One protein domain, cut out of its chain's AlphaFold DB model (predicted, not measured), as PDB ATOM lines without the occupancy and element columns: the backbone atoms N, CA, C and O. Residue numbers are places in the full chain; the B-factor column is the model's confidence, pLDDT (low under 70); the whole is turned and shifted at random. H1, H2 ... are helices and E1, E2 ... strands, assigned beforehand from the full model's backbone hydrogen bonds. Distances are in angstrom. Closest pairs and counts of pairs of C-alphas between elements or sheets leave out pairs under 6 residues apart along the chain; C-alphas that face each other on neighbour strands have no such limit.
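AT A GLANCE: This is residues 41 to 80 and 87 to 167 of the 183 residues of an uncharacterized protein of Rhizobium aethiopicum (UniProt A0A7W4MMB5). What does the model look like? A small parallel sheet of three strands is the core, with H1 packed over one face and H3 over the other in three layers, while H2 and H4 gather beside H3 past one end of the strands. Residues 61 to 80 reach away at one end of the flat outline, and residues 153 to 167 trail at the other. What are the numbers? The printed part has 121 residues with three named strands and four named helices, in the order E1 H1 E2 H2 H3 E3 H4, class mixed, and the sheet's order is E2 E1 E3. The whole is loose, with a radius of gyration of the C-alphas of 17.8 A and spans of 50 by 44 by 20 A.

IN THESE COORDINATES: Where are the strands? E1 is residues 41 to 45, 13.6 A long, from C-alpha 41 at (16.895, 41.915, -16.899). E2 is residues 93 to 95, 6.9 A, and E3 is residues 140 to 144, 12.9 A. Where are the helices? H1 is residues 47 to 60, 20.2 A, and H3 is residues 112 to 131, 28.3 A, with a kink of 34 degrees near residue 123. H2 is residues 100 to 107, 10.7 A, and H4 is residues 147 to 152, 8.8 A, ending at C-alpha 152 at (37.584, 47.910, 0.525).

HOW THE PARTS SIT: How is the sheet joined? E1 and E3 are parallel at 24 degrees, with N 44 and O 142 at 2.9 A; E2 and E1 are parallel at 9 degrees, with N 43 and O 93 at 2.9 A. E2, H2 H3, E3 form a split strand-helix-strand unit, its two strands running the same way with E1 between them, and its crossover is right-handed. What is on the faces? H1 has a height over the sheet of 9.8 A, and its closest C-alphas to E3 are Gly 49 and Val 144, 5.7 A. On the opposite face H3 has a height of 11.4 A and runs slantwise to the strands, at 40 degrees to E1 on the local plane. What of the other helices? H2 and H3 are a helical hairpin and touch at Leu 107 and Ala 115, their closest C-alphas, 5.0 A, through residues 115 to 122 of H3 alone. H2 and H4 touch, closest at the C-alphas of Leu 107 and Leu 152, 6.4 A, at a shallow tilt of 20 degrees, the same way. Are the helix backbones complete? In H1, H2 and H4 every O i to N i+4 pair is within hydrogen-bond range, and in H3 14 of 16.

THE WHOLE: How large is it? The two C-alphas farthest apart, those of Pro 71 and Arg 166, are 52.6 A apart. Is there a cut? Residues 81 to 86 are not printed, in the link from H1 to E2, and C-alphas 80 and 87 are 6.0 A apart. Where is confidence low? Residues 158, 161 to 162 and 167 are under 70, and the mean pLDDT of the printed part is 90.3.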
ATOM      1  N   PHE A  41      15.591  41.558 -17.431       94.62
ATOM      2  CA  PHE A  41      16.895  41.915 -16.899       94.62
ATOM      3  C   PHE A  41      17.907  40.776 -17.007       94.62
ATOM      4  O   PHE A  41      17.561  39.592 -17.076       94.62
ATOM      5  N   GLY A  42      19.179  41.166 -17.007       97.00
ATOM      6  CA  GLY A  42      20.307  40.271 -16.790       97.00
ATOM      7  C   GLY A  42      20.804  40.350 -15.348       97.00
ATOM      8  O   GLY A  42      20.487  41.290 -14.617       97.00
ATOM      9  N   VAL A  43      21.607  39.375 -14.937       98.19
ATOM     10  CA  VAL A  43      22.340  39.407 -13.666       98.19
ATOM     11  C   VAL A  43      23.804  39.053 -13.897       98.19
ATOM     12  O   VAL A  43      24.112  38.110 -14.624       98.19
ATOM     13  N   ILE A  44      24.700  39.804 -13.265       98.50
ATOM     14  CA  ILE A  44      26.137  39.542 -13.247       98.50
ATOM     15  C   ILE A  44      26.651  39.508 -11.810       98.50
ATOM     16  O   ILE A  44      26.258  40.326 -10.977       98.50
ATOM     17  N   GLY A  45      27.542  38.571 -11.511       98.12
ATOM     18  CA  GLY A  45      28.191  38.482 -10.211       98.12
ATOM     19  C   GLY A  45      29.050  37.238 -10.075       98.12
ATOM     20  O   GLY A  45      29.260  36.488 -11.024       98.12
ATOM     21  N   THR A  46      29.548  37.008  -8.865       98.12
ATOM     22  CA  THR A  46      30.196  35.734  -8.532       98.12
ATOM     23  C   THR A  46      29.164  34.600  -8.507       98.12
ATOM     24  O   THR A  46      27.976  34.884  -8.313       98.12
ATOM     25  N   PRO A  47      29.573  33.317  -8.578       97.94
ATOM     26  CA  PRO A  47      28.630  32.199  -8.478       97.94
ATOM     27  C   PRO A  47      27.753  32.280  -7.219       97.94
ATOM     28  O   PRO A  47      26.532  32.133  -7.272       97.94
ATOM     29  N   ALA A  48      28.369  32.611  -6.080       97.12
ATOM     30  CA  ALA A  48      27.663  32.798  -4.818       97.12
ATOM     31  C   ALA A  48      26.743  34.034  -4.826       97.12
ATOM     32  O   ALA A  48      25.651  33.991  -4.258       97.12
ATOM     33  N   GLY A  49      27.165  35.131  -5.462       97.38
ATOM     34  CA  GLY A  49      26.355  36.342  -5.606       97.38
ATOM     35  C   GLY A  49      25.096  36.088  -6.435       97.38
ATOM     36  O   GLY A  49      23.991  36.389  -5.986       97.38
ATOM     37  N   VAL A  50      25.241  35.451  -7.597       97.88
ATOM     38  CA  VAL A  50      24.109  35.103  -8.468       97.88
ATOM     39  C   VAL A  50      23.161  34.113  -7.786       97.88
ATOM     40  O   VAL A  50      21.943  34.265  -7.892       97.88
ATOM     41  N   ALA A  51      23.676  33.144  -7.023       96.88
ATOM     42  CA  ALA A  51      22.834  32.236  -6.242       96.88
ATOM     43  C   ALA A  51      21.973  32.981  -5.202       96.88
ATOM     44  O   ALA A  51      20.767  32.745  -5.123       96.88
ATOM     45  N   ARG A  52      22.559  33.929  -4.455       96.62
ATOM     46  CA  ARG A  52      21.818  34.784  -3.504       96.62
ATOM     47  C   ARG A  52      20.790  35.661  -4.209       96.62
ATOM     48  O   ARG A  52      19.672  35.806  -3.726       96.62
ATOM     49  N   PHE A  53      21.147  36.203  -5.370       97.25
ATOM     50  CA  PHE A  53      20.222  36.984  -6.180       97.25
ATOM     51  C   PHE A  53      19.000  36.166  -6.607       97.25
ATOM     52  O   PHE A  53      17.885  36.661  -6.508       97.25
ATOM     53  N   ARG A  54      19.177  34.904  -7.023       95.19
ATOM     54  CA  ARG A  54      18.048  34.025  -7.379       95.19
ATOM     55  C   ARG A  54      17.102  33.788  -6.197       95.19
ATOM     56  O   ARG A  54      15.892  33.786  -6.386       95.19
ATOM     57  N   GLN A  55      17.636  33.643  -4.984       94.62
ATOM     58  CA  GLN A  55      16.811  33.527  -3.774       94.62
ATOM     59  C   GLN A  55      16.012  34.812  -3.510       94.62
ATOM     60  O   GLN A  55      14.806  34.754  -3.291       94.62
ATOM     61  N   TRP A  56      16.664  35.975  -3.602       95.44
ATOM     62  CA  TRP A  56      16.014  37.283  -3.451       95.44
ATOM     63  C   TRP A  56      14.958  37.556  -4.535       95.44
ATOM     64  O   TRP A  56      13.871  38.050  -4.251       95.44
ATOM     65  N   MET A  57      15.235  37.183  -5.783       93.94
ATOM     66  CA  MET A  57      14.269  37.259  -6.881       93.94
ATOM     67  C   MET A  57      12.999  36.468  -6.554       93.94
ATOM     68  O   MET A  57      11.900  36.954  -6.821       93.94
ATOM     69  N   GLY A  58      13.151  35.278  -5.964       92.06
ATOM     70  CA  GLY A  58      12.028  34.466  -5.508       92.06
ATOM     71  C   GLY A  58      11.199  35.160  -4.427       92.06
ATOM     72  O   GLY A  58       9.976  35.068  -4.456       92.06
ATOM     73  N   SER A  59      11.820  35.910  -3.511       92.69
ATOM     74  CA  SER A  59      11.066  36.635  -2.480       92.69
ATOM     75  C   SER A  59      10.323  37.850  -3.041       92.69
ATOM     76  O   SER A  59       9.181  38.079  -2.672       92.69
ATOM     77  N   VAL A  60      10.925  38.612  -3.960       91.75
ATOM     78  CA  VAL A  60      10.311  39.831  -4.537       91.75
ATOM     79  C   VAL A  60       9.119  39.524  -5.450       91.75
ATOM     80  O   VAL A  60       8.205  40.340  -5.581       91.75
ATOM     81  N   GLY A  61       9.093  38.348  -6.075       90.31
ATOM     82  CA  GLY A  61       7.931  37.907  -6.847       90.31
ATOM     83  C   GLY A  61       6.691  37.625  -5.989       90.31
ATOM     84  O   GLY A  61       5.583  37.637  -6.518       90.31
ATOM     85  N   ASN A  62       6.866  37.411  -4.683       91.19
ATOM     86  CA  ASN A  62       5.841  36.912  -3.768       91.19
ATOM     87  C   ASN A  62       5.528  37.908  -2.644       91.19
ATOM     88  O   ASN A  62       6.185  38.941  -2.496       91.19
ATOM     89  N   VAL A  63       4.514  37.578  -1.842       91.81
ATOM     90  CA  VAL A  63       4.190  38.332  -0.630       91.81
ATOM     91  C   VAL A  63       5.355  38.241   0.360       91.81
ATOM     92  O   VAL A  63       5.876  37.157   0.621       91.81
ATOM     93  N   ILE A  64       5.756  39.388   0.904       91.69
ATOM     94  CA  ILE A  64       6.715  39.510   2.001       91.69
ATOM     95  C   ILE A  64       5.966  40.145   3.165       91.69
ATOM     96  O   ILE A  64       5.495  41.279   3.049       91.69
ATOM     97  N   ASP A  65       5.857  39.417   4.269       91.50
ATOM     98  CA  ASP A  65       5.136  39.880   5.448       91.50
ATOM     99  C   ASP A  65       5.786  41.113   6.086       91.50
ATOM    100  O   ASP A  65       6.973  41.410   5.904       91.50
ATOM    101  N   ALA A  66       4.979  41.837   6.857       89.69
ATOM    102  CA  ALA A  66       5.469  42.883   7.737       89.69
ATOM    103  C   ALA A  66       6.526  42.315   8.697       89.69
ATOM    104  O   ALA A  66       6.349  41.245   9.275       89.69
ATOM    105  N   ALA A  67       7.629  43.043   8.889       87.81
ATOM    106  CA  ALA A  67       8.695  42.583   9.776       87.81
ATOM    107  C   ALA A  67       8.277  42.584  11.259       87.81
ATOM    108  O   ALA A  67       8.862  41.858  12.062       87.81
ATOM    109  N   ASN A  68       7.311  43.429  11.628       89.38
ATOM    110  CA  ASN A  68       6.708  43.535  12.955       89.38
ATOM    111  C   ASN A  68       5.395  44.345  12.860       89.38
ATOM    112  O   ASN A  68       5.030  44.795  11.775       89.38
ATOM    113  N   ASP A  69       4.732  44.567  13.997       85.44
ATOM    114  CA  ASP A  69       3.455  45.293  14.091       85.44
ATOM    115  C   ASP A  69       3.589  46.831  14.034       85.44
ATOM    116  O   ASP A  69       2.642  47.552  14.358       85.44
ATOM    117  N   ASP A  70       4.759  47.367  13.665       86.12
ATOM    118  CA  ASP A  70       4.922  48.808  13.465       86.12
ATOM    119  C   ASP A  70       4.039  49.262  12.287       86.12
ATOM    120  O   ASP A  70       4.138  48.685  11.200       86.12
ATOM    121  N   PRO A  71       3.209  50.312  12.436       77.94
ATOM    122  CA  PRO A  71       2.384  50.832  11.344       77.94
ATOM    123  C   PRO A  71       3.160  51.196  10.066       77.94
ATOM    124  O   PRO A  71       2.578  51.242   8.984       77.94
ATOM    125  N   GLN A  72       4.467  51.461  10.159       79.38
ATOM    126  CA  GLN A  72       5.332  51.739   9.007       79.38
ATOM    127  C   GLN A  72       5.760  50.466   8.257       79.38
ATOM    128  O   GLN A  72       6.206  50.530   7.103       79.38
ATOM    129  N   HIS A  73       5.636  49.302   8.890       81.88
ATOM    130  CA  HIS A  73       5.976  48.002   8.335       81.88
ATOM    131  C   HIS A  73       4.727  47.330   7.771       81.88
ATOM    132  O   HIS A  73       4.136  46.454   8.385       81.88
ATOM    133  N   VAL A  74       4.332  47.705   6.555       82.12
ATOM    134  CA  VAL A  74       3.256  46.989   5.849       82.12
ATOM    135  C   VAL A  74       3.841  45.871   4.973       82.12
ATOM    136  O   VAL A  74       4.963  46.022   4.459       82.12
ATOM    137  N   PRO A  75       3.091  44.777   4.759       88.25
ATOM    138  CA  PRO A  75       3.515  43.707   3.868       88.25
ATOM    139  C   PRO A  75       3.719  44.218   2.439       88.25
ATOM    140  O   PRO A  75       3.011  45.101   1.950       88.25
ATOM    141  N   PHE A  76       4.691  43.641   1.741       90.06
ATOM    142  CA  PHE A  76       4.854  43.837   0.308       90.06
ATOM    143  C   PHE A  76       4.063  42.747  -0.425       90.06
ATOM    144  O   PHE A  76       4.316  41.571  -0.185       90.06
ATOM    145  N   PRO A  77       3.133  43.080  -1.335       89.00
ATOM    146  CA  PRO A  77       2.223  42.103  -1.942       89.00
ATOM    147  C   PRO A  77       2.870  41.266  -3.057       89.00
ATOM    148  O   PRO A  77       2.188  40.507  -3.741       89.00
ATOM    149  N   GLY A  78       4.173  41.436  -3.280       91.31
ATOM    150  CA  GLY A  78       4.873  40.945  -4.457       91.31
ATOM    151  C   GLY A  78       4.832  41.942  -5.611       91.31
ATOM    152  O   GLY A  78       3.942  42.791  -5.727       91.31
ATOM    153  N   TYR A  79       5.828  41.841  -6.487       90.88
ATOM    154  CA  TYR A  79       6.006  42.772  -7.601       90.88
ATOM    155  C   TYR A  79       4.793  42.813  -8.539       90.88
ATOM    156  O   TYR A  79       4.366  43.893  -8.945       90.88
ATOM    157  N   GLY A  80       4.215  41.645  -8.838       88.88
ATOM    158  CA  GLY A  80       3.056  41.512  -9.720       88.88
ATOM    159  C   GLY A  80       1.868  42.354  -9.278       88.88
ATOM    160  O   GLY A  80       1.333  43.139 -10.061       88.88
ATOM    161  N   TRP A  87       6.587  39.784 -12.972       91.56
ATOM    162  CA  TRP A  87       7.939  39.528 -12.491       91.56
ATOM    163  C   TRP A  87       8.462  38.241 -13.138       91.56
ATOM    164  O   TRP A  87       7.770  37.225 -13.076       91.56
ATOM    165  N   PRO A  88       9.634  38.252 -13.788       90.94
ATOM    166  CA  PRO A  88      10.150  37.063 -14.447       90.94
ATOM    167  C   PRO A  88      10.688  36.052 -13.425       90.94
ATOM    168  O   PRO A  88      11.456  36.409 -12.533       90.94
ATOM    169  N   ASP A  89      10.375  34.770 -13.624       89.12
ATOM    170  CA  ASP A  89      10.856  33.668 -12.768       89.12
ATOM    171  C   ASP A  89      12.363  33.403 -12.902       89.12
ATOM    172  O   ASP A  89      12.976  32.728 -12.074       89.12
ATOM    173  N   LYS A  90      12.976  33.903 -13.981       92.06
ATOM    174  CA  LYS A  90      14.409  33.780 -14.238       92.06
ATOM    175  C   LYS A  90      14.958  35.016 -14.949       92.06
ATOM    176  O   LYS A  90      14.259  35.598 -15.780       92.06
ATOM    177  N   PRO A  91      16.226  35.390 -14.697       94.25
ATOM    178  CA  PRO A  91      16.899  36.401 -15.497       94.25
ATOM    179  C   PRO A  91      17.013  35.916 -16.941       94.25
ATOM    180  O   PRO A  91      17.216  34.723 -17.187       94.25
ATOM    181  N   ARG A  92      16.939  36.837 -17.900       93.62
ATOM    182  CA  ARG A  92      17.118  36.490 -19.316       93.62
ATOM    183  C   ARG A  92      18.562  36.140 -19.638       93.62
ATOM    184  O   ARG A  92      18.800  35.284 -20.480       93.62
ATOM    185  N   HIS A  93      19.497  36.791 -18.949       95.69
ATOM    186  CA  HIS A  93      20.933  36.598 -19.115       95.69
ATOM    187  C   HIS A  93      21.617  36.499 -17.761       95.69
ATOM    188  O   HIS A  93      21.252  37.203 -16.819       95.69
ATOM    189  N   ILE A  94      22.598  35.607 -17.663       97.19
ATOM    190  CA  ILE A  94      23.312  35.320 -16.422       97.19
ATOM    191  C   ILE A  94      24.804  35.276 -16.730       97.19
ATOM    192  O   ILE A  94      25.235  34.509 -17.585       97.19
ATOM    193  N   ILE A  95      25.575  36.091 -16.016       97.75
ATOM    194  CA  ILE A  95      27.037  36.067 -16.006       97.75
ATOM    195  C   ILE A  95      27.460  35.780 -14.564       97.75
ATOM    196  O   ILE A  95      27.598  36.686 -13.747       97.75
ATOM    197  N   ASP A  96      27.617  34.505 -14.227       97.50
ATOM    198  CA  ASP A  96      28.034  34.052 -12.894       97.50
ATOM    199  C   ASP A  96      29.522  33.675 -12.827       97.50
ATOM    200  O   ASP A  96      29.995  33.146 -11.825       97.50
ATOM    201  N   SER A  97      30.284  33.990 -13.876       97.06
ATOM    202  CA  SER A  97      31.694  33.628 -14.031       97.06
ATOM    203  C   SER A  97      32.676  34.615 -13.393       97.06
ATOM    204  O   SER A  97      33.878  34.520 -13.650       97.06
ATOM    205  N   ILE A  98      32.210  35.586 -12.596       97.88
ATOM    206  CA  ILE A  98      33.118  36.514 -11.908       97.88
ATOM    207  C   ILE A  98      33.886  35.747 -10.832       97.88
ATOM    208  O   ILE A  98      33.301  35.291  -9.848       97.88
ATOM    209  N   ASP A  99      35.205  35.628 -11.006       97.50
ATOM    210  CA  ASP A  99      36.090  34.955 -10.053       97.50
ATOM    211  C   ASP A  99      36.176  35.758  -8.735       97.50
ATOM    212  O   ASP A  99      36.725  36.870  -8.724       97.50
ATOM    213  N   PRO A 100      35.695  35.214  -7.597       96.31
ATOM    214  CA  PRO A 100      35.820  35.873  -6.299       96.31
ATOM    215  C   PRO A 100      37.275  36.159  -5.920       96.31
ATOM    216  O   PRO A 100      37.564  37.194  -5.318       96.31
ATOM    217  N   ALA A 101      38.206  35.271  -6.284       96.25
ATOM    218  CA  ALA A 101      39.619  35.455  -5.987       96.25
ATOM    219  C   ALA A 101      40.214  36.598  -6.820       96.25
ATOM    220  O   ALA A 101      41.019  37.367  -6.296       96.25
ATOM    221  N   ALA A 102      39.795  36.769  -8.077       96.62
ATOM    222  CA  ALA A 102      40.190  37.910  -8.901       96.62
ATOM    223  C   ALA A 102      39.717  39.237  -8.305       96.62
ATOM    224  O   ALA A 102      40.526  40.156  -8.183       96.62
ATOM    225  N   VAL A 103      38.458  39.310  -7.859       96.00
ATOM    226  CA  VAL A 103      37.921  40.492  -7.158       96.00
ATOM    227  C   VAL A 103      38.757  40.799  -5.916       96.00
ATOM    228  O   VAL A 103      39.211  41.926  -5.723       96.00
ATOM    229  N   SER A 104      39.022  39.778  -5.104       94.44
ATOM    230  CA  SER A 104      39.778  39.912  -3.861       94.44
ATOM    231  C   SER A 104      41.233  40.351  -4.103       94.44
ATOM    232  O   SER A 104      41.758  41.204  -3.388       94.44
ATOM    233  N   ARG A 105      41.886  39.828  -5.152       94.50
ATOM    234  CA  ARG A 105      43.228  40.264  -5.584       94.50
ATOM    235  C   ARG A 105      43.222  41.715  -6.068       94.50
ATOM    236  O   ARG A 105      44.077  42.489  -5.644       94.50
ATOM    237  N   ALA A 106      42.262  42.088  -6.913       94.25
ATOM    238  CA  ALA A 106      42.151  43.437  -7.469       94.25
ATOM    239  C   ALA A 106      41.940  44.493  -6.372       94.25
ATOM    240  O   ALA A 106      42.609  45.524  -6.359       94.25
ATOM    241  N   LEU A 107      41.081  44.216  -5.388       91.94
ATOM    242  CA  LEU A 107      40.817  45.137  -4.278       91.94
ATOM    243  C   LEU A 107      42.033  45.393  -3.379       91.94
ATOM    244  O   LEU A 107      42.089  46.451  -2.740       91.94
ATOM    245  N   ARG A 108      42.972  44.440  -3.327       91.75
ATOM    246  CA  ARG A 108      44.195  44.481  -2.511       91.75
ATOM    247  C   ARG A 108      45.390  45.123  -3.212       91.75
ATOM    248  O   ARG A 108      46.458  45.207  -2.604       91.75
ATOM    249  N   LEU A 109      45.227  45.594  -4.450       89.31
ATOM    250  CA  LEU A 109      46.271  46.347  -5.138       89.31
ATOM    251  C   LEU A 109      46.641  47.612  -4.348       89.31
ATOM    252  O   LEU A 109      45.778  48.341  -3.855       89.31
ATOM    253  N   GLU A 110      47.943  47.867  -4.227       85.00
ATOM    254  CA  GLU A 110      48.479  48.988  -3.449       85.00
ATOM    255  C   GLU A 110      48.010  50.354  -3.975       85.00
ATOM    256  O   GLU A 110      47.640  51.236  -3.194       85.00
ATOM    257  N   ASN A 111      47.991  50.531  -5.299       86.12
ATOM    258  CA  ASN A 111      47.467  51.737  -5.924       86.12
ATOM    259  C   ASN A 111      45.933  51.696  -5.921       86.12
ATOM    260  O   ASN A 111      45.326  50.904  -6.635       86.12
ATOM    261  N   ARG A 112      45.291  52.588  -5.156       84.81
ATOM    262  CA  ARG A 112      43.824  52.599  -5.002       84.81
ATOM    263  C   ARG A 112      43.073  52.832  -6.314       84.81
ATOM    264  O   ARG A 112      42.017  52.239  -6.509       84.81
ATOM    265  N   ASN A 113      43.596  53.670  -7.208       87.69
ATOM    266  CA  ASN A 113      42.942  53.931  -8.492       87.69
ATOM    267  C   ASN A 113      42.997  52.685  -9.377       87.69
ATOM    268  O   ASN A 113      41.993  52.319  -9.978       87.69
ATOM    269  N   GLU A 114      44.151  52.014  -9.396       90.25
ATOM    270  CA  GLU A 114      44.322  50.732 -10.082       90.25
ATOM    271  C   GLU A 114      43.402  49.666  -9.476       90.25
ATOM    272  O   GLU A 114      42.655  49.033 -10.207       90.25
ATOM    273  N   ALA A 115      43.360  49.544  -8.144       90.88
ATOM    274  CA  ALA A 115      42.502  48.595  -7.437       90.88
ATOM    275  C   ALA A 115      41.024  48.736  -7.828       90.88
ATOM    276  O   ALA A 115      40.358  47.749  -8.141       90.88
ATOM    277  N   ILE A 116      40.507  49.971  -7.822       91.94
ATOM    278  CA  ILE A 116      39.118  50.259  -8.196       91.94
ATOM    279  C   ILE A 116      38.890  49.958  -9.671       91.94
ATOM    280  O   ILE A 116      37.952  49.233  -9.987       91.94
ATOM    281  N   LYS A 117      39.752  50.471 -10.553       93.81
ATOM    282  CA  LYS A 117      39.626  50.285 -11.999       93.81
ATOM    283  C   LYS A 117      39.647  48.800 -12.362       93.81
ATOM    284  O   LYS A 117      38.685  48.315 -12.937       93.81
ATOM    285  N   SER A 118      40.645  48.051 -11.894       94.94
ATOM    286  CA  SER A 118      40.728  46.599 -12.090       94.94
ATOM    287  C   SER A 118      39.523  45.850 -11.520       94.94
ATOM    288  O   SER A 118      39.086  44.874 -12.115       94.94
ATOM    289  N   THR A 119      38.966  46.284 -10.385       95.69
ATOM    290  CA  THR A 119      37.759  45.654  -9.827       95.69
ATOM    291  C   THR A 119      36.522  45.940 -10.679       95.69
ATOM    292  O   THR A 119      35.701  45.049 -10.863       95.69
ATOM    293  N   VAL A 120      36.373  47.166 -11.189       95.88
ATOM    294  CA  VAL A 120      35.260  47.569 -12.064       95.88
ATOM    295  C   VAL A 120      35.336  46.839 -13.403       95.88
ATOM    296  O   VAL A 120      34.323  46.292 -13.839       95.88
ATOM    297  N   ASP A 121      36.525  46.764 -14.002       97.50
ATOM    298  CA  ASP A 121      36.772  46.094 -15.283       97.50
ATOM    299  C   ASP A 121      36.319  44.619 -15.244       97.50
ATOM    300  O   ASP A 121      35.690  44.147 -16.186       97.50
ATOM    301  N   LEU A 122      36.496  43.919 -14.109       97.81
ATOM    302  CA  LEU A 122      36.006  42.539 -13.938       97.81
ATOM    303  C   LEU A 122      34.496  42.390 -14.187       97.81
ATOM    304  O   LEU A 122      34.064  41.316 -14.595       97.81
ATOM    305  N   TYR A 123      33.695  43.429 -13.941       97.81
ATOM    306  CA  TYR A 123      32.251  43.420 -14.199       97.81
ATOM    307  C   TYR A 123      31.895  44.083 -15.530       97.81
ATOM    308  O   TYR A 123      30.999  43.608 -16.224       97.81
ATOM    309  N   VAL A 124      32.571  45.176 -15.886       97.69
ATOM    310  CA  VAL A 124      32.267  45.946 -17.098       97.69
ATOM    311  C   VAL A 124      32.643  45.171 -18.354       97.69
ATOM    312  O   VAL A 124      31.821  45.098 -19.266       97.69
ATOM    313  N   ASP A 125      33.815  44.532 -18.396       97.56
ATOM    314  CA  ASP A 125      34.284  43.855 -19.609       97.56
ATOM    315  C   ASP A 125      33.332  42.721 -20.042       97.56
ATOM    316  O   ASP A 125      32.941  42.689 -21.214       97.56
ATOM    317  N   PRO A 126      32.849  41.830 -19.142       97.19
ATOM    318  CA  PRO A 126      31.840  40.837 -19.511       97.19
ATOM    319  C   PRO A 126      30.496  41.441 -19.935       97.19
ATOM    320  O   PRO A 126      29.828  40.871 -20.796       97.19
ATOM    321  N   LEU A 127      30.083  42.574 -19.352       96.81
ATOM    322  CA  LEU A 127      28.836  43.252 -19.725       96.81
ATOM    323  C   LEU A 127      28.916  43.853 -21.130       96.81
ATOM    324  O   LEU A 127      27.969  43.700 -21.899       96.81
ATOM    325  N   VAL A 128      30.038  44.493 -21.471       95.75
ATOM    326  CA  VAL A 128      30.297  45.019 -22.821       95.75
ATOM    327  C   VAL A 128      30.335  43.867 -23.823       95.75
ATOM    328  O   VAL A 128      29.587  43.873 -24.796       95.75
ATOM    329  N   ALA A 129      31.095  42.808 -23.523       95.12
ATOM    330  CA  ALA A 129      31.169  41.631 -24.387       95.12
ATOM    331  C   ALA A 129      29.807  40.937 -24.579       95.12
ATOM    332  O   ALA A 129      29.552  40.362 -25.637       95.12
ATOM    333  N   ALA A 130      28.935  40.957 -23.567       94.50
ATOM    334  CA  ALA A 130      27.570  40.463 -23.695       94.50
ATOM    335  C   ALA A 130      26.715  41.398 -24.559       94.50
ATOM    336  O   ALA A 130      26.029  40.921 -25.459       94.50
ATOM    337  N   ALA A 131      26.772  42.712 -24.334       91.12
ATOM    338  CA  ALA A 131      26.023  43.692 -25.123       91.12
ATOM    339  C   ALA A 131      26.314  43.574 -26.628       91.12
ATOM    340  O   ALA A 131      25.377  43.606 -27.421       91.12
ATOM    341  N   ASP A 132      27.571  43.332 -27.005       91.69
ATOM    342  CA  ASP A 132      27.982  43.189 -28.408       91.69
ATOM    343  C   ASP A 132      27.486  41.892 -29.075       91.69
ATOM    344  O   ASP A 132      27.425  41.802 -30.300       91.69
ATOM    345  N   ARG A 133      27.152  40.860 -28.289       92.06
ATOM    346  CA  ARG A 133      26.772  39.524 -28.792       92.06
ATOM    347  C   ARG A 133      25.275  39.251 -28.748       92.06
ATOM    348  O   ARG A 133      24.802  38.336 -29.417       92.06
ATOM    349  N   LEU A 134      24.538  39.962 -27.902       90.38
ATOM    350  CA  LEU A 134      23.135  39.671 -27.640       90.38
ATOM    351  C   LEU A 134      22.229  40.314 -28.692       90.38
ATOM    352  O   LEU A 134      22.067  41.526 -28.716       90.38
ATOM    353  N   GLU A 135      21.533  39.486 -29.475       86.00
ATOM    354  CA  GLU A 135      20.502  39.950 -30.424       86.00
ATOM    355  C   GLU A 135      19.350  40.693 -29.730       86.00
ATOM    356  O   GLU A 135      18.724  41.587 -30.292       86.00
ATOM    357  N   ALA A 136      19.067  40.320 -28.481       86.06
ATOM    358  CA  ALA A 136      18.039  40.937 -27.661       86.06
ATOM    359  C   ALA A 136      18.564  41.131 -26.226       86.06
ATOM    360  O   ALA A 136      18.396  40.244 -25.369       86.06
ATOM    361  N   PRO A 137      19.234  42.267 -25.960       88.88
ATOM    362  CA  PRO A 137      19.790  42.562 -24.650       88.88
ATOM    363  C   PRO A 137      18.681  42.750 -23.600       88.88
ATOM    364  O   PRO A 137      17.525  43.046 -23.929       88.88
ATOM    365  N   PRO A 138      18.995  42.548 -22.312       92.81
ATOM    366  CA  PRO A 138      18.062  42.874 -21.245       92.81
ATOM    367  C   PRO A 138      17.859  44.394 -21.144       92.81
ATOM    368  O   PRO A 138      18.722  45.164 -21.556       92.81
ATOM    369  N   ASN A 139      16.742  44.845 -20.561       90.94
ATOM    370  CA  ASN A 139      16.492  46.281 -20.383       90.94
ATOM    371  C   ASN A 139      17.466  46.915 -19.384       90.94
ATOM    372  O   ASN A 139      17.766  48.100 -19.477       90.94
ATOM    373  N   PHE A 140      17.934  46.125 -18.418       93.69
ATOM    374  CA  PHE A 140      18.930  46.520 -17.432       93.69
ATOM    375  C   PHE A 140      19.623  45.286 -16.839       93.69
ATOM    376  O   PHE A 140      19.209  44.146 -17.067       93.69
ATOM    377  N   TRP A 141      20.681  45.514 -16.061       97.06
ATOM    378  CA  TRP A 141      21.439  44.468 -15.379       97.06
ATOM    379  C   TRP A 141      21.444  44.683 -13.868       97.06
ATOM    380  O   TRP A 141      21.677  45.791 -13.390       97.06
ATOM    381  N   PHE A 142      21.265  43.600 -13.118       97.62
ATOM    382  CA  PHE A 142      21.630  43.550 -11.708       97.62
ATOM    383  C   PHE A 142      23.110  43.201 -11.577       97.62
ATOM    384  O   PHE A 142      23.538  42.123 -11.987       97.62
ATOM    385  N   VAL A 143      23.884  44.106 -10.979       97.62
ATOM    386  CA  VAL A 143      25.299  43.884 -10.666       97.62
ATOM    387  C   VAL A 143      25.417  43.491  -9.198       97.62
ATOM    388  O   VAL A 143      25.266  44.323  -8.303       97.62
ATOM    389  N   VAL A 144      25.653  42.206  -8.941       97.56
ATOM    390  CA  VAL A 144      25.696  41.644  -7.589       97.56
ATOM    391  C   VAL A 144      27.132  41.636  -7.090       97.56
ATOM    392  O   VAL A 144      27.933  40.769  -7.443       97.56
ATOM    393  N   ILE A 145      27.448  42.616  -6.248       94.62
ATOM    394  CA  ILE A 145      28.787  42.804  -5.694       94.62
ATOM    395  C   ILE A 145      28.947  42.107  -4.331       94.62
ATOM    396  O   ILE A 145      28.050  42.187  -3.488       94.62
ATOM    397  N   PRO A 146      30.080  41.434  -4.067       93.69
ATOM    398  CA  PRO A 146      30.385  40.902  -2.745       93.69
ATOM    399  C   PRO A 146      30.649  42.024  -1.733       93.69
ATOM    400  O   PRO A 146      31.159  43.093  -2.071       93.69
ATOM    401  N   GLU A 147      30.380  41.743  -0.457       90.38
ATOM    402  CA  GLU A 147      30.555  42.687   0.658       90.38
ATOM    403  C   GLU A 147      31.998  43.214   0.783       90.38
ATOM    404  O   GLU A 147      32.225  44.332   1.243       90.38
ATOM    405  N   GLU A 148      32.991  42.446   0.326       90.88
ATOM    406  CA  GLU A 148      34.389  42.889   0.287       90.88
ATOM    407  C   GLU A 148      34.574  44.157  -0.568       90.88
ATOM    408  O   GLU A 148      35.302  45.062  -0.159       90.88
ATOM    409  N   ILE A 149      33.855  44.284  -1.695       91.50
ATOM    410  CA  ILE A 149      33.867  45.507  -2.514       91.50
ATOM    411  C   ILE A 149      33.309  46.682  -1.708       91.50
ATOM    412  O   ILE A 149      33.855  47.776  -1.762       91.50
ATOM    413  N   TYR A 150      32.269  46.476  -0.900       86.62
ATOM    414  CA  TYR A 150      31.723  47.535  -0.050       86.62
ATOM    415  C   TYR A 150      32.688  47.971   1.066       86.62
ATOM    416  O   TYR A 150      32.726  49.149   1.430       86.62
ATOM    417  N   LYS A 151      33.482  47.041   1.608       86.25
ATOM    418  CA  LYS A 151      34.466  47.310   2.673       86.25
ATOM    419  C   LYS A 151      35.723  48.000   2.137       86.25
ATOM    420  O   LYS A 151      36.160  49.020   2.672       86.25
ATOM    421  N   LEU A 152      36.295  47.465   1.061       85.75
ATOM    422  CA  LEU A 152      37.584  47.910   0.525       85.75
ATOM    423  C   LEU A 152      37.441  48.924  -0.614       85.75
ATOM    424  O   LEU A 152      38.358  49.699  -0.848       85.75
ATOM    425  N   GLY A 153      36.305  48.951  -1.311       81.69
ATOM    426  CA  GLY A 153      36.031  49.792  -2.480       81.69
ATOM    427  C   GLY A 153      35.713  51.256  -2.190       81.69
ATOM    428  O   GLY A 153      35.669  52.062  -3.115       81.69
ATOM    429  N   ARG A 154      35.488  51.627  -0.927       80.06
ATOM    430  CA  ARG A 154      35.094  52.995  -0.574       80.06
ATOM    431  C   ARG A 154      36.224  54.002  -0.808       80.06
ATOM    432  O   ARG A 154      37.390  53.677  -0.561       80.06
ATOM    433  N   PRO A 155      35.892  55.247  -1.199       71.56
ATOM    434  CA  PRO A 155      36.845  56.349  -1.158       71.56
ATOM    435  C   PRO A 155      37.509  56.423   0.222       71.56
ATOM    436  O   PRO A 155      36.837  56.255   1.235       71.56
ATOM    437  N   GLN A 156      38.826  56.640   0.250       71.94
ATOM    438  CA  GLN A 156      39.653  56.682   1.471       71.94
ATOM    439  C   GLN A 156      39.765  55.363   2.264       71.94
ATOM    440  O   GLN A 156      40.467  55.332   3.274       71.94
ATOM    441  N   SER A 157      39.159  54.262   1.806       71.25
ATOM    442  CA  SER A 157      39.425  52.943   2.385       71.25
ATOM    443  C   SER A 157      40.869  52.529   2.107       71.25
ATOM    444  O   SER A 157      41.409  52.765   1.020       71.25
ATOM    445  N   SER A 158      41.511  51.925   3.106       64.56
ATOM    446  CA  SER A 158      42.894  51.475   3.008       64.56
ATOM    447  C   SER A 158      42.990  49.994   3.327       64.56
ATOM    448  O   SER A 158      42.396  49.508   4.287       64.56
ATOM    449  N   VAL A 159      43.756  49.282   2.510       73.19
ATOM    450  CA  VAL A 159      44.059  47.874   2.747       73.19
ATOM    451  C   VAL A 159      45.178  47.805   3.797       73.19
ATOM    452  O   VAL A 159      46.181  48.531   3.653       73.19
ATOM    453  N   PRO A 160      45.040  46.974   4.851       72.44
ATOM    454  CA  PRO A 160      46.106  46.736   5.821       72.44
ATOM    455  C   PRO A 160      47.408  46.344   5.123       72.44
ATOM    456  O   PRO A 160      47.391  45.620   4.134       72.44
ATOM    457  N   LYS A 161      48.557  46.822   5.623       68.12
ATOM    458  CA  LYS A 161      49.860  46.618   4.956       68.12
ATOM    459  C   LYS A 161      50.196  45.141   4.711       68.12
ATOM    460  O   LYS A 161      50.824  44.850   3.702       68.12
ATOM    461  N   ALA A 162      49.772  44.249   5.606       69.38
ATOM    462  CA  ALA A 162      50.018  42.811   5.510       69.38
ATOM    463  C   ALA A 162      49.308  42.150   4.315       69.38
ATOM    464  O   ALA A 162      49.806  41.162   3.788       69.38
ATOM    465  N   ASP A 163      48.199  42.733   3.855       74.12
ATOM    466  CA  ASP A 163      47.345  42.150   2.818       74.12
ATOM    467  C   ASP A 163      47.541  42.818   1.447       74.12
ATOM    468  O   ASP A 163      46.827  42.508   0.495       74.12
ATOM    469  N   ARG A 164      48.475  43.774   1.324       78.50
ATOM    470  CA  ARG A 164      48.685  44.528   0.080       78.50
ATOM    471  C   ARG A 164      49.406  43.696  -0.969       78.50
ATOM    472  O   ARG A 164      50.451  43.103  -0.712       78.50
ATOM    473  N   ILE A 165      48.892  43.764  -2.188       79.69
ATOM    474  CA  ILE A 165      49.491  43.165  -3.376       79.69
ATOM    475  C   ILE A 165      50.051  44.300  -4.238       79.69
ATOM    476  O   ILE A 165      49.378  45.305  -4.476       79.69
ATOM    477  N   ARG A 166      51.298  44.170  -4.703       73.94
ATOM    478  CA  ARG A 166      51.882  45.154  -5.628       73.94
ATOM    479  C   ARG A 166      51.141  45.118  -6.963       73.94
ATOM    480  O   ARG A 166      50.983  44.051  -7.551       73.94
ATOM    481  N   GLY A 167      50.707  46.290  -7.419       68.00
ATOM    482  CA  GLY A 167      50.058  46.470  -8.714       68.00
ATOM    483  C   GLY A 167      51.031  46.554  -9.883       68.00
ATOM    484  O   GLY A 167      52.254  46.552  -9.720       68.00
TER     485      GLY A 167